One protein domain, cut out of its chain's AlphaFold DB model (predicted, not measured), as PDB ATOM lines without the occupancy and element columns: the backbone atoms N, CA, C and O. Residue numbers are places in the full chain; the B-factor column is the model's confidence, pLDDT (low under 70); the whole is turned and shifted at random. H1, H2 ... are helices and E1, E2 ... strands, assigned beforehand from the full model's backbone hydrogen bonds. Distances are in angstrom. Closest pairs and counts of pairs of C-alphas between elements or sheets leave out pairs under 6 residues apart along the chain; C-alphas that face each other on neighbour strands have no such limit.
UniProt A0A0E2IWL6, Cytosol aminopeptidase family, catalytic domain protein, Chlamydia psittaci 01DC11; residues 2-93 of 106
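What this domain is: This is residues 2 to 93 of the 106 residues of the protein "Cytosol aminopeptidase family, catalytic domain protein" of Chlamydia psittaci 01DC11 (UniProt A0A0E2IWL6). A long, narrow, twisted sheet of three strands has one long helix, H3, lying lengthwise over one face, and the short helix H1 standing up from the opposite face near the end of E3. The four-residue helix H2 lies off the sheet beyond the end of E2, while residues 24 to 31, between E1 and E2, lie at the other end of the long axis. The printed part has 92 residues with three named helices and three named strands, in the order H1, E1, E2, H2, H3, E3; the sheet's order is E1, E3, E2, and it is mixed. The class is mixed, helices and strands. The whole is loose, with a radius of gyration of the C-alphas of 15.9 A, and elongated, with spans of 50 by 27 by 18 A.

Where its parts are: H1, residues 2 to 8, begins at C-alpha 2 (145.754, 129.964, 135.964). E1 is residues 16 to 23, 22.7 A from first to last C-alpha, and E2 is residues 32 to 42, 28.1 A. H2 is residues 51 to 54, 5.0 A. H3, residues 62 to 77, measures 22.2 A and begins at C-alpha 62 (145.878, 107.626, 132.603). E3, residues 82 to 92, measures 32.2 A and ends at C-alpha 92 (154.764, 119.145, 133.456).

How they stand to each other: The sheet is twisted: its C-alphas lie up to 4.1 A off the best plane. E3 is the inner strand. E1 and E3 are antiparallel, at 169 degrees, with N 18 and O 87 2.9 A apart, within hydrogen-bond range. E3 and E2 are parallel, at 15 degrees, with N 34 and O 84 2.8 A apart, also within that range. E2, H2, H3 and E3 form a strand-helix-strand unit, two parallel neighbour strands with helices between them along the chain, and its crossover is right-handed. H3 is on the sheet at a height of 8.6 A, over E3, E2 and, only just, E1, on which 3 of its C-alphas fall. It runs along the strands, at 24 degrees to E3 on the local plane. The closest C-alphas of H3 and E2 are those of Ser 64 and Gly 36, 3.9 A apart. H1 is on the opposite face, over E3 at a height of 8.3 A, and stands up from the sheet, its line rising 47 degrees. The closest C-alphas of H1 and E3 are those of Val 7 and Asn 92, 5.9 A apart. H2 is not on the sheet, and it is apart from H1 and H3. In H1 and H3 every O i to N i+4 pair is within hydrogen-bond range; H2 is too short for such a pair.

The domain as a whole: The two C-alphas farthest apart are those of Glu 27 and Pro 51, at 52.2 A. The printed part has no cut. The link from H3 to E3 is tight, the other links are short, and none is long. The mean pLDDT of the printed part is 97.9, and no printed residue is under 70.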
ATOM      1  N   ASP A   2     144.344 129.586 136.085       93.81
ATOM      2  CA  ASP A   2     145.754 129.964 135.964       93.81
ATOM      3  C   ASP A   2     146.632 128.927 136.652       93.81
ATOM      4  O   ASP A   2     147.804 128.797 136.321       93.81
ATOM      5  N   LEU A   3     146.025 128.068 137.475       97.19
ATOM      6  CA  LEU A   3     146.621 126.835 137.981       97.19
ATOM      7  C   LEU A   3     147.013 125.857 136.858       97.19
ATOM      8  O   LEU A   3     148.126 125.339 136.865       97.19
ATOM      9  N   LEU A   4     146.147 125.617 135.862       97.62
ATOM     10  CA  LEU A   4     146.490 124.737 134.732       97.62
ATOM     11  C   LEU A   4     147.567 125.373 133.853       97.62
ATOM     12  O   LEU A   4     148.520 124.706 133.456       97.62
ATOM     13  N   LEU A   5     147.412 126.667 133.561       97.44
ATOM     14  CA  LEU A   5     148.375 127.405 132.747       97.44
ATOM     15  C   LEU A   5     149.734 127.512 133.442       97.44
ATOM     16  O   LEU A   5     150.754 127.430 132.774       97.44
ATOM     17  N   SER A   6     149.755 127.609 134.771       97.62
ATOM     18  CA  SER A   6     150.968 127.538 135.584       97.62
ATOM     19  C   SER A   6     151.701 126.214 135.381       97.62
ATOM     20  O   SER A   6     152.876 126.222 135.023       97.62
ATOM     21  N   VAL A   7     151.014 125.073 135.509       98.06
ATOM     22  CA  VAL A   7     151.628 123.758 135.238       98.06
ATOM     23  C   VAL A   7     152.168 123.679 133.803       98.06
ATOM     24  O   VAL A   7     153.228 123.106 133.565       98.06
ATOM     25  N   ASN A   8     151.470 124.299 132.848       98.00
ATOM     26  CA  ASN A   8     151.843 124.315 131.436       98.00
ATOM     27  C   ASN A   8     152.973 125.292 131.078       98.00
ATOM     28  O   ASN A   8     153.525 125.163 129.991       98.00
ATOM     29  N   LYS A   9     153.360 126.240 131.942       96.88
ATOM     30  CA  LYS A   9     154.328 127.296 131.582       96.88
ATOM     31  C   LYS A   9     155.671 126.775 131.055       96.88
ATOM     32  O   LYS A   9     156.295 127.418 130.224       96.88
ATOM     33  N   GLY A  10     156.113 125.608 131.527       96.06
ATOM     34  CA  GLY A  10     157.341 124.963 131.054       96.06
ATOM     35  C   GLY A  10     157.182 124.145 129.767       96.06
ATOM     36  O   GLY A  10     158.148 123.535 129.305       96.06
ATOM     37  N   SER A  11     155.971 124.057 129.220       96.94
ATOM     38  CA  SER A  11     155.645 123.240 128.055       96.94
ATOM     39  C   SER A  11     156.048 123.910 126.745       96.94
ATOM     40  O   SER A  11     156.128 125.128 126.644       96.94
ATOM     41  N   MET A  12     156.238 123.097 125.705       95.94
ATOM     42  CA  MET A  12     156.295 123.583 124.317       95.94
ATOM     43  C   MET A  12     154.954 123.434 123.588       95.94
ATOM     44  O   MET A  12     154.847 123.777 122.413       95.94
ATOM     45  N   TYR A  13     153.941 122.893 124.267       96.50
ATOM     46  CA  TYR A  13     152.602 122.689 123.735       96.50
ATOM     47  C   TYR A  13     151.604 123.428 124.613       96.50
ATOM     48  O   TYR A  13     151.682 123.380 125.836       96.50
ATOM     49  N   GLU A  14     150.631 124.085 124.001       97.12
ATOM     50  CA  GLU A  14     149.582 124.761 124.753       97.12
ATOM     51  C   GLU A  14     148.709 123.763 125.533       97.12
ATOM     52  O   GLU A  14     148.311 122.715 125.010       97.12
ATOM     53  N   ALA A  15     148.334 124.125 126.761       97.88
ATOM     54  CA  ALA A  15     147.352 123.367 127.528       97.88
ATOM     55  C   ALA A  15     145.991 123.291 126.812       97.88
ATOM     56  O   ALA A  15     145.575 124.193 126.072       97.88
ATOM     57  N   ARG A  16     145.253 122.210 127.075       98.12
ATOM     58  CA  ARG A  16     143.881 122.013 126.594       98.12
ATOM     59  C   ARG A  16     142.985 121.548 127.729       98.12
ATOM     60  O   ARG A  16     143.366 120.693 128.520       98.12
ATOM     61  N   VAL A  17     141.761 122.059 127.763       98.25
ATOM     62  CA  VAL A  17     140.673 121.465 128.543       98.25
ATOM     63  C   VAL A  17     139.692 120.873 127.547       98.25
ATOM     64  O   VAL A  17     139.118 121.596 126.736       98.25
ATOM     65  N   VAL A  18     139.539 119.552 127.573       98.25
ATOM     66  CA  VAL A  18     138.627 118.833 126.682       98.25
ATOM     67  C   VAL A  18     137.383 118.454 127.466       98.25
ATOM     68  O   VAL A  18     137.482 117.812 128.513       98.25
ATOM     69  N   ILE A  19     136.220 118.843 126.942       98.44
ATOM     70  CA  ILE A  19     134.911 118.534 127.516       98.44
ATOM     71  C   ILE A  19     134.154 117.634 126.542       98.44
ATOM     72  O   ILE A  19     134.047 117.949 125.359       98.44
ATOM     73  N   ILE A  20     133.637 116.512 127.040       98.25
ATOM     74  CA  ILE A  20     132.761 115.605 126.286       98.25
ATOM     75  C   ILE A  20     131.435 115.535 127.027       98.25
ATOM     76  O   ILE A  20     131.426 115.286 128.229       98.25
ATOM     77  N   GLU A  21     130.321 115.695 126.319       98.19
ATOM     78  CA  GLU A  21     128.985 115.572 126.898       98.19
ATOM     79  C   GLU A  21     128.187 114.443 126.248       98.19
ATOM     80  O   GLU A  21     128.217 114.246 125.034       98.19
ATOM     81  N   TYR A  22     127.432 113.723 127.075       98.56
ATOM     82  CA  TYR A  22     126.443 112.736 126.673       98.56
ATOM     83  C   TYR A  22     125.124 113.035 127.395       98.56
ATOM     84  O   TYR A  22     125.047 112.971 128.623       98.56
ATOM     85  N   ASN A  23     124.077 113.355 126.635       97.94
ATOM     86  CA  ASN A  23     122.752 113.679 127.165       97.94
ATOM     87  C   ASN A  23     121.759 112.578 126.757       97.94
ATOM     88  O   ASN A  23     121.129 112.663 125.704       97.94
ATOM     89  N   GLY A  24     121.675 111.513 127.559       98.00
ATOM     90  CA  GLY A  24     120.857 110.326 127.282       98.00
ATOM     91  C   GLY A  24     119.557 110.233 128.082       98.00
ATOM     92  O   GLY A  24     118.786 109.299 127.868       98.00
ATOM     93  N   ASN A  25     119.293 111.160 129.010       98.06
ATOM     94  CA  ASN A  25     118.050 111.194 129.783       98.06
ATOM     95  C   ASN A  25     117.491 112.627 129.885       98.06
ATOM     96  O   ASN A  25     117.818 113.336 130.839       98.06
ATOM     97  N   PRO A  26     116.631 113.060 128.943       96.12
ATOM     98  CA  PRO A  26     116.089 114.422 128.932       96.12
ATOM     99  C   PRO A  26     115.147 114.721 130.112       96.12
ATOM    100  O   PRO A  26     114.896 115.884 130.409       96.12
ATOM    101  N   GLU A  27     114.632 113.691 130.789       97.56
ATOM    102  CA  GLU A  27     113.729 113.836 131.940       97.56
ATOM    103  C   GLU A  27     114.492 114.052 133.256       97.56
ATOM    104  O   GLU A  27     113.921 114.532 134.234       97.56
ATOM    105  N   SER A  28     115.782 113.701 133.297       96.88
ATOM    106  CA  SER A  28     116.617 113.866 134.486       96.88
ATOM    107  C   SER A  28     117.389 115.178 134.443       96.88
ATOM    108  O   SER A  28     118.014 115.520 133.440       96.88
ATOM    109  N   LYS A  29     117.406 115.882 135.576       95.75
ATOM    110  CA  LYS A  29     118.271 117.051 135.796       95.75
ATOM    111  C   LYS A  29     119.654 116.668 136.325       95.75
ATOM    112  O   LYS A  29     120.543 117.514 136.360       95.75
ATOM    113  N   GLU A  30     119.842 115.419 136.747       97.00
ATOM    114  CA  GLU A  30     121.129 114.943 137.249       97.00
ATOM    115  C   GLU A  30     122.093 114.675 136.090       97.00
ATOM    116  O   GLU A  30     121.706 114.117 135.057       97.00
ATOM    117  N   LYS A  31     123.360 115.065 136.272       97.94
ATOM    118  CA  LYS A  31     124.462 114.811 135.338       97.94
ATOM    119  C   LYS A  31     125.710 114.432 136.128       97.94
ATOM    120  O   LYS A  31     126.206 115.222 136.928       97.94
ATOM    121  N   THR A  32     126.241 113.241 135.868       98.31
ATOM    122  CA  THR A  32     127.498 112.785 136.477       98.31
ATOM    123  C   THR A  32     128.676 113.288 135.653       98.31
ATOM    124  O   THR A  32     128.732 113.052 134.447       98.31
ATOM    125  N   VAL A  33     129.632 113.965 136.289       98.56
ATOM    126  CA  VAL A  33     130.819 114.499 135.609       98.56
ATOM    127  C   VAL A  33     132.068 113.756 136.065       98.56
ATOM    128  O   VAL A  33     132.402 113.745 137.247       98.56
ATOM    129  N   TYR A  34     132.775 113.156 135.113       98.56
ATOM    130  CA  TYR A  34     134.069 112.523 135.331       98.56
ATOM    131  C   TYR A  34     135.194 113.529 135.071       98.56
ATOM    132  O   TYR A  34     135.208 114.192 134.036       98.56
ATOM    133  N   VAL A  35     136.171 113.620 135.972       98.56
ATOM    134  CA  VAL A  35     137.342 114.490 135.792       98.56
ATOM    135  C   VAL A  35     138.599 113.634 135.728       98.56
ATOM    136  O   VAL A  35     138.884 112.871 136.649       98.56
ATOM    137  N   GLY A  36     139.339 113.737 134.626       98.50
ATOM    138  CA  GLY A  36     140.552 112.957 134.396       98.50
ATOM    139  C   GLY A  36     141.801 113.833 134.376       98.50
ATOM    140  O   GLY A  36     141.881 114.762 133.571       98.50
ATOM    141  N   LYS A  37     142.799 113.500 135.207       98.62
ATOM    142  CA  LYS A  37     144.152 114.077 135.135       98.62
ATOM    143  C   LYS A  37     144.810 113.714 133.798       98.62
ATOM    144  O   LYS A  37     144.906 112.528 133.476       98.62
ATOM    145  N   GLY A  38     145.282 114.726 133.068       98.56
ATOM    146  CA  GLY A  38     145.839 114.592 131.720       98.56
ATOM    147  C   GLY A  38     147.266 115.105 131.583       98.56
ATOM    148  O   GLY A  38     147.583 115.770 130.600       98.56
ATOM    149  N   ILE A  39     148.136 114.803 132.550       98.69
ATOM    150  CA  ILE A  39     149.559 115.138 132.445       98.69
ATOM    151  C   ILE A  39     150.238 114.140 131.499       98.69
ATOM    152  O   ILE A  39     150.551 113.015 131.866       98.69
ATOM    153  N   THR A  40     150.408 114.536 130.241       98.31
ATOM    154  CA  THR A  40     150.920 113.693 129.146       98.31
ATOM    155  C   THR A  40     152.341 113.192 129.387       98.31
ATOM    156  O   THR A  40     152.696 112.096 128.953       98.31
ATOM    157  N   PHE A  41     153.135 113.967 130.123       98.25
ATOM    158  CA  PHE A  41     154.390 113.535 130.716       98.25
ATOM    159  C   PHE A  41     154.700 114.390 131.945       98.25
ATOM    160  O   PHE A  41     154.584 115.615 131.888       98.25
ATOM    161  N   ASP A  42     155.112 113.762 133.046       98.31
ATOM    162  CA  ASP A  42     155.463 114.457 134.287       98.31
ATOM    163  C   ASP A  42     156.966 114.380 134.572       98.31
ATOM    164  O   ASP A  42     157.459 113.396 135.126       98.31
ATOM    165  N   ALA A  43     157.709 115.430 134.213       97.44
ATOM    166  CA  ALA A  43     159.109 115.546 134.616       97.44
ATOM    167  C   ALA A  43     159.249 116.010 136.080       97.44
ATOM    168  O   ALA A  43     160.293 115.790 136.690       97.44
ATOM    169  N   GLY A  44     158.201 116.612 136.654       97.31
ATOM    170  CA  GLY A  44     158.196 117.244 137.976       97.31
ATOM    171  C   GLY A  44     158.344 118.772 137.958       97.31
ATOM    172  O   GLY A  44     158.232 119.395 139.012       97.31
ATOM    173  N   GLY A  45     158.564 119.393 136.793       97.25
ATOM    174  CA  GLY A  45     158.899 120.819 136.704       97.25
ATOM    175  C   GLY A  45     160.244 121.123 137.378       97.25
ATOM    176  O   GLY A  45     161.165 120.307 137.316       97.25
ATOM    177  N   TYR A  46     160.363 122.271 138.052       96.44
ATOM    178  CA  TYR A  46     161.564 122.611 138.834       96.44
ATOM    179  C   TYR A  46     161.814 121.655 140.014       96.44
ATOM    180  O   TYR A  46     162.961 121.453 140.407       96.44
ATOM    181  N   SER A  47     160.774 120.990 140.520       95.50
ATOM    182  CA  SER A  47     160.889 119.865 141.457       95.50
ATOM    183  C   SER A  47     161.171 118.566 140.694       95.50
ATOM    184  O   SER A  47     160.382 117.618 140.714       95.50
ATOM    185  N   LEU A  48     162.287 118.562 139.962       97.31
ATOM    186  CA  LEU A  48     162.615 117.545 138.968       97.31
ATOM    187  C   LEU A  48     162.669 116.143 139.589       97.31
ATOM    188  O   LEU A  48     163.377 115.892 140.568       97.31
ATOM    189  N   LYS A  49     161.950 115.197 138.981       97.94
ATOM    190  CA  LYS A  49     162.012 113.790 139.384       97.94
ATOM    191  C   LYS A  49     163.403 113.223 139.113       97.94
ATOM    192  O   LYS A  49     164.014 113.498 138.082       97.94
ATOM    193  N   SER A  50     163.872 112.333 139.987       97.94
ATOM    194  CA  SER A  50     165.056 111.529 139.673       97.94
ATOM    195  C   SER A  50     164.761 110.566 138.509       97.94
ATOM    196  O   SER A  50     163.598 110.193 138.307       97.94
ATOM    197  N   PRO A  51     165.779 110.095 137.761       96.12
ATOM    198  CA  PRO A  51     165.567 109.248 136.584       96.12
ATOM    199  C   PRO A  51     164.686 108.022 136.853       96.12
ATOM    200  O   PRO A  51     163.796 107.702 136.068       96.12
ATOM    201  N   LYS A  52     164.871 107.379 138.015       97.00
ATOM    202  CA  LYS A  52     164.079 106.216 138.438       97.00
ATOM    203  C   LYS A  52     162.584 106.531 138.546       97.00
ATOM    204  O   LYS A  52     161.771 105.692 138.177       97.00
ATOM    205  N   PHE A  53     162.227 107.710 139.057       96.56
ATOM    206  CA  PHE A  53     160.830 108.120 139.246       96.56
ATOM    207  C   PHE A  53     160.234 108.821 138.021       96.56
ATOM    208  O   PHE A  53     159.021 108.988 137.948       96.56
ATOM    209  N   MET A  54     161.068 109.227 137.063       97.25
ATOM    210  CA  MET A  54     160.622 109.808 135.797       97.25
ATOM    211  C   MET A  54     160.213 108.732 134.778       97.25
ATOM    212  O   MET A  54     159.325 108.950 133.948       97.25
ATOM    213  N   LEU A  55     160.822 107.544 134.846       97.19
ATOM    214  CA  LEU A  55     160.417 106.407 134.024       97.19
ATOM    215  C   LEU A  55     158.947 106.049 134.280       97.19
ATOM    216  O   LEU A  55     158.506 105.900 135.415       97.19
ATOM    217  N   GLY A  56     158.181 105.908 133.199       97.56
ATOM    218  CA  GLY A  56     156.751 105.606 133.274       97.56
ATOM    219  C   GLY A  56     155.842 106.824 133.448       97.56
ATOM    220  O   GLY A  56     154.630 106.664 133.371       97.56
ATOM    221  N   MET A  57     156.363 108.049 133.566       98.50
ATOM    222  CA  MET A  57     155.513 109.245 133.707       98.50
ATOM    223  C   MET A  57     154.686 109.590 132.458       98.50
ATOM    224  O   MET A  57     153.799 110.433 132.528       98.50
ATOM    225  N   LYS A  58     154.861 108.860 131.347       97.75
ATOM    226  CA  LYS A  58     153.882 108.829 130.243       97.75
ATOM    227  C   LYS A  58     152.488 108.360 130.686       97.75
ATOM    228  O   LYS A  58     151.510 108.622 130.001       97.75
ATOM    229  N   TYR A  59     152.397 107.622 131.794       98.25
ATOM    230  CA  TYR A  59     151.138 107.125 132.347       98.25
ATOM    231  C   TYR A  59     150.444 108.148 133.253       98.25
ATOM    232  O   TYR A  59     149.340 107.880 133.723       98.25
ATOM    233  N   ASP A  60     151.026 109.328 133.479       98.56
ATOM    234  CA  ASP A  60     150.453 110.341 134.375       98.56
ATOM    235  C   ASP A  60     149.197 111.048 133.798       98.56
ATOM    236  O   ASP A  60     148.527 111.842 134.461       98.56
ATOM    237  N   MET A  61     148.823 110.675 132.570       98.69
ATOM    238  CA  MET A  61     147.581 111.022 131.871       98.69
ATOM    239  C   MET A  61     146.530 109.898 131.882       98.69
ATOM    240  O   MET A  61     145.485 110.017 131.235       98.69
ATOM    241  N   SER A  62     146.777 108.793 132.602       98.69
ATOM    242  CA  SER A  62     145.878 107.626 132.603       98.69
ATOM    243  C   SER A  62     144.472 107.978 133.086       98.69
ATOM    244  O   SER A  62     143.508 107.390 132.610       98.69
ATOM    245  N   GLY A  63     144.329 108.973 133.969       98.69
ATOM    246  CA  GLY A  63     143.025 109.477 134.400       98.69
ATOM    247  C   GLY A  63     142.190 110.000 133.229       98.69
ATOM    248  O   GLY A  63     141.051 109.576 133.051       98.69
ATOM    249  N   SER A  64     142.755 110.870 132.384       98.69
ATOM    250  CA  SER A  64     142.074 111.325 131.162       98.69
ATOM    251  C   SER A  64     141.823 110.184 130.176       98.69
ATOM    252  O   SER A  64     140.748 110.132 129.587       98.69
ATOM    253  N   ALA A  65     142.758 109.240 130.026       98.56
ATOM    254  CA  ALA A  65     142.560 108.085 129.145       98.56
ATOM    255  C   ALA A  65     141.377 107.206 129.590       98.56
ATOM    256  O   ALA A  65     140.534 106.842 128.768       98.56
ATOM    257  N   ILE A  66     141.284 106.914 130.892       98.69
ATOM    258  CA  ILE A  66     140.181 106.155 131.497       98.69
ATOM    259  C   ILE A  66     138.863 106.890 131.274       98.69
ATOM    260  O   ILE A  66     137.904 106.297 130.792       98.69
ATOM    261  N   VAL A  67     138.817 108.192 131.562       98.56
ATOM    262  CA  VAL A  67     137.598 108.992 131.408       98.56
ATOM    263  C   VAL A  67     137.146 109.075 129.944       98.56
ATOM    264  O   VAL A  67     135.961 108.895 129.660       98.56
ATOM    265  N   ALA A  68     138.069 109.261 128.995       98.62
ATOM    266  CA  ALA A  68     137.752 109.231 127.567       98.62
ATOM    267  C   ALA A  68     137.198 107.863 127.128       98.62
ATOM    268  O   ALA A  68     136.207 107.799 126.395       98.62
ATOM    269  N   ALA A  69     137.799 106.766 127.603       98.75
ATOM    270  CA  ALA A  69     137.323 105.413 127.325       98.75
ATOM    271  C   ALA A  69     135.932 105.151 127.932       98.75
ATOM    272  O   ALA A  69     135.077 104.573 127.261       98.75
ATOM    273  N   THR A  70     135.672 105.639 129.148       98.62
ATOM    274  CA  THR A  70     134.350 105.587 129.789       98.62
ATOM    275  C   THR A  70     133.301 106.312 128.950       98.62
ATOM    276  O   THR A  70     132.255 105.738 128.651       98.62
ATOM    277  N   MET A  71     133.585 107.537 128.491       98.69
ATOM    278  CA  MET A  71     132.651 108.279 127.634       98.69
ATOM    279  C   MET A  71     132.417 107.589 126.289       98.69
ATOM    280  O   MET A  71     131.284 107.552 125.808       98.69
ATOM    281  N   LYS A  72     133.459 106.984 125.703       98.69
ATOM    282  CA  LYS A  72     133.323 106.158 124.498       98.69
ATOM    283  C   LYS A  72     132.377 104.978 124.738       98.69
ATOM    284  O   LYS A  72     131.484 104.753 123.923       98.69
ATOM    285  N   ALA A  73     132.533 104.259 125.850       98.75
ATOM    286  CA  ALA A  73     131.660 103.142 126.204       98.75
ATOM    287  C   ALA A  73     130.206 103.598 126.428       98.75
ATOM    288  O   ALA A  73     129.285 102.974 125.904       98.75
ATOM    289  N   ILE A  74     129.994 104.720 127.125       98.62
ATOM    290  CA  ILE A  74     128.665 105.326 127.312       98.62
ATOM    291  C   ILE A  74     128.019 105.643 125.956       98.62
ATOM    292  O   ILE A  74     126.883 105.243 125.713       98.62
ATOM    293  N   ALA A  75     128.745 106.294 125.044       98.38
ATOM    294  CA  ALA A  75     128.225 106.635 123.719       98.38
ATOM    295  C   ALA A  75     127.857 105.394 122.879       98.38
ATOM    296  O   ALA A  75     126.909 105.438 122.093       98.38
ATOM    297  N   GLN A  76     128.585 104.285 123.050       98.62
ATOM    298  CA  GLN A  76     128.317 103.019 122.359       98.62
ATOM    299  C   GLN A  76     127.114 102.267 122.947       98.62
ATOM    300  O   GLN A  76     126.285 101.767 122.189       98.62
ATOM    301  N   LEU A  77     127.008 102.202 124.278       98.69
ATOM    302  CA  LEU A  77     125.955 101.461 124.986       98.69
ATOM    303  C   LEU A  77     124.634 102.233 125.094       98.69
ATOM    304  O   LEU A  77     123.587 101.627 125.299       98.69
ATOM    305  N   LYS A  78     124.684 103.562 124.955       98.31
ATOM    306  CA  LYS A  78     123.537 104.476 125.007       98.31
ATOM    307  C   LYS A  78     122.639 104.315 126.255       98.31
ATOM    308  O   LYS A  78     121.418 104.208 126.120       98.31
ATOM    309  N   PRO A  79     123.193 104.298 127.483       98.19
ATOM    310  CA  PRO A  79     122.378 104.218 128.695       98.19
ATOM    311  C   PRO A  79     121.477 105.456 128.862       98.19
ATOM    312  O   PRO A  79     121.834 106.557 128.427       98.19
ATOM    313  N   LYS A  80     120.334 105.302 129.549       98.12
ATOM    314  CA  LYS A  80     119.405 106.401 129.895       98.12
ATOM    315  C   LYS A  80     119.937 107.231 131.080       98.12
ATOM    316  O   LYS A  80     119.349 107.248 132.159       98.12
ATOM    317  N   VAL A  81     121.064 107.917 130.890       98.12
ATOM    318  CA  VAL A  81     121.707 108.807 131.883       98.12
ATOM    319  C   VAL A  81     122.260 110.064 131.210       98.12
ATOM    320  O   VAL A  81     122.450 110.076 129.996       98.12
ATOM    321  N   ASN A  82     122.577 111.101 131.986       98.62
ATOM    322  CA  ASN A  82     123.379 112.229 131.508       98.62
ATOM    323  C   ASN A  82     124.771 112.156 132.134       98.62
ATOM    324  O   ASN A  82     124.907 112.003 133.350       98.62
ATOM    325  N   ALA A  83     125.803 112.272 131.305       98.56
ATOM    326  CA  ALA A  83     127.187 112.208 131.742       98.56
ATOM    327  C   ALA A  83     128.041 113.240 131.005       98.56
ATOM    328  O   ALA A  83     127.767 113.588 129.857       98.56
ATOM    329  N   ALA A  84     129.102 113.705 131.649       98.62
ATOM    330  CA  ALA A  84     130.134 114.489 130.994       98.62
ATOM    331  C   ALA A  84     131.524 114.069 131.468       98.62
ATOM    332  O   ALA A  84     131.686 113.438 132.511       98.62
ATOM    333  N   ALA A  85     132.529 114.450 130.696       98.69
ATOM    334  CA  ALA A  85     133.928 114.315 131.048       98.69
ATOM    335  C   ALA A  85     134.645 115.649 130.898       98.69
ATOM    336  O   ALA A  85     134.425 116.350 129.915       98.69
ATOM    337  N   ILE A  86     135.547 115.945 131.833       98.69
ATOM    338  CA  ILE A  86     136.490 117.060 131.764       98.69
ATOM    339  C   ILE A  86     137.900 116.488 131.883       98.69
ATOM    340  O   ILE A  86     138.216 115.747 132.817       98.69
ATOM    341  N   MET A  87     138.762 116.821 130.929       98.69
ATOM    342  CA  MET A  87     140.149 116.370 130.902       98.69
ATOM    343  C   MET A  87     141.074 117.569 130.736       98.69
ATOM    344  O   MET A  87     140.993 118.280 129.735       98.69
ATOM    345  N   CYS A  88     141.954 117.779 131.710       98.06
ATOM    346  CA  CYS A  88     142.954 118.843 131.679       98.06
ATOM    347  C   CYS A  88     144.263 118.277 131.122       98.06
ATOM    348  O   CYS A  88     144.952 117.529 131.818       98.06
ATOM    349  N   ILE A  89     144.574 118.608 129.871       98.50
ATOM    350  CA  ILE A  89     145.686 118.058 129.098       98.50
ATOM    351  C   ILE A  89     146.843 119.059 129.040       98.50
ATOM    352  O   ILE A  89     146.686 120.170 128.534       98.50
ATOM    353  N   THR A  90     148.008 118.655 129.537       98.56
ATOM    354  CA  THR A  90     149.288 119.386 129.447       98.56
ATOM    355  C   THR A  90     150.444 118.410 129.707       98.56
ATOM    356  O   THR A  90     150.197 117.254 130.033       98.56
ATOM    357  N   ASP A  91     151.706 118.806 129.565       98.06
ATOM    358  CA  ASP A  91     152.824 118.163 130.275       98.06
ATOM    359  C   ASP A  91     153.231 119.001 131.507       98.06
ATOM    360  O   ASP A  91     152.733 120.113 131.700       98.06
ATOM    361  N   ASN A  92     154.084 118.436 132.366       98.19
ATOM    362  CA  ASN A  92     154.764 119.145 133.456       98.19
ATOM    363  C   ASN A  92     156.270 119.219 133.136       98.19
ATOM    364  O   ASN A  92     157.088 118.460 133.673       98.19
ATOM    365  N   ARG A  93     156.569 120.068 132.141       95.38
ATOM    366  CA  ARG A  93     157.880 120.466 131.585       95.38
ATOM    367  C   ARG A  93     158.782 121.197 132.596       95.38
ATOM    368  O   ARG A  93     158.312 122.163 133.185       95.38
TER     369      ARG A  93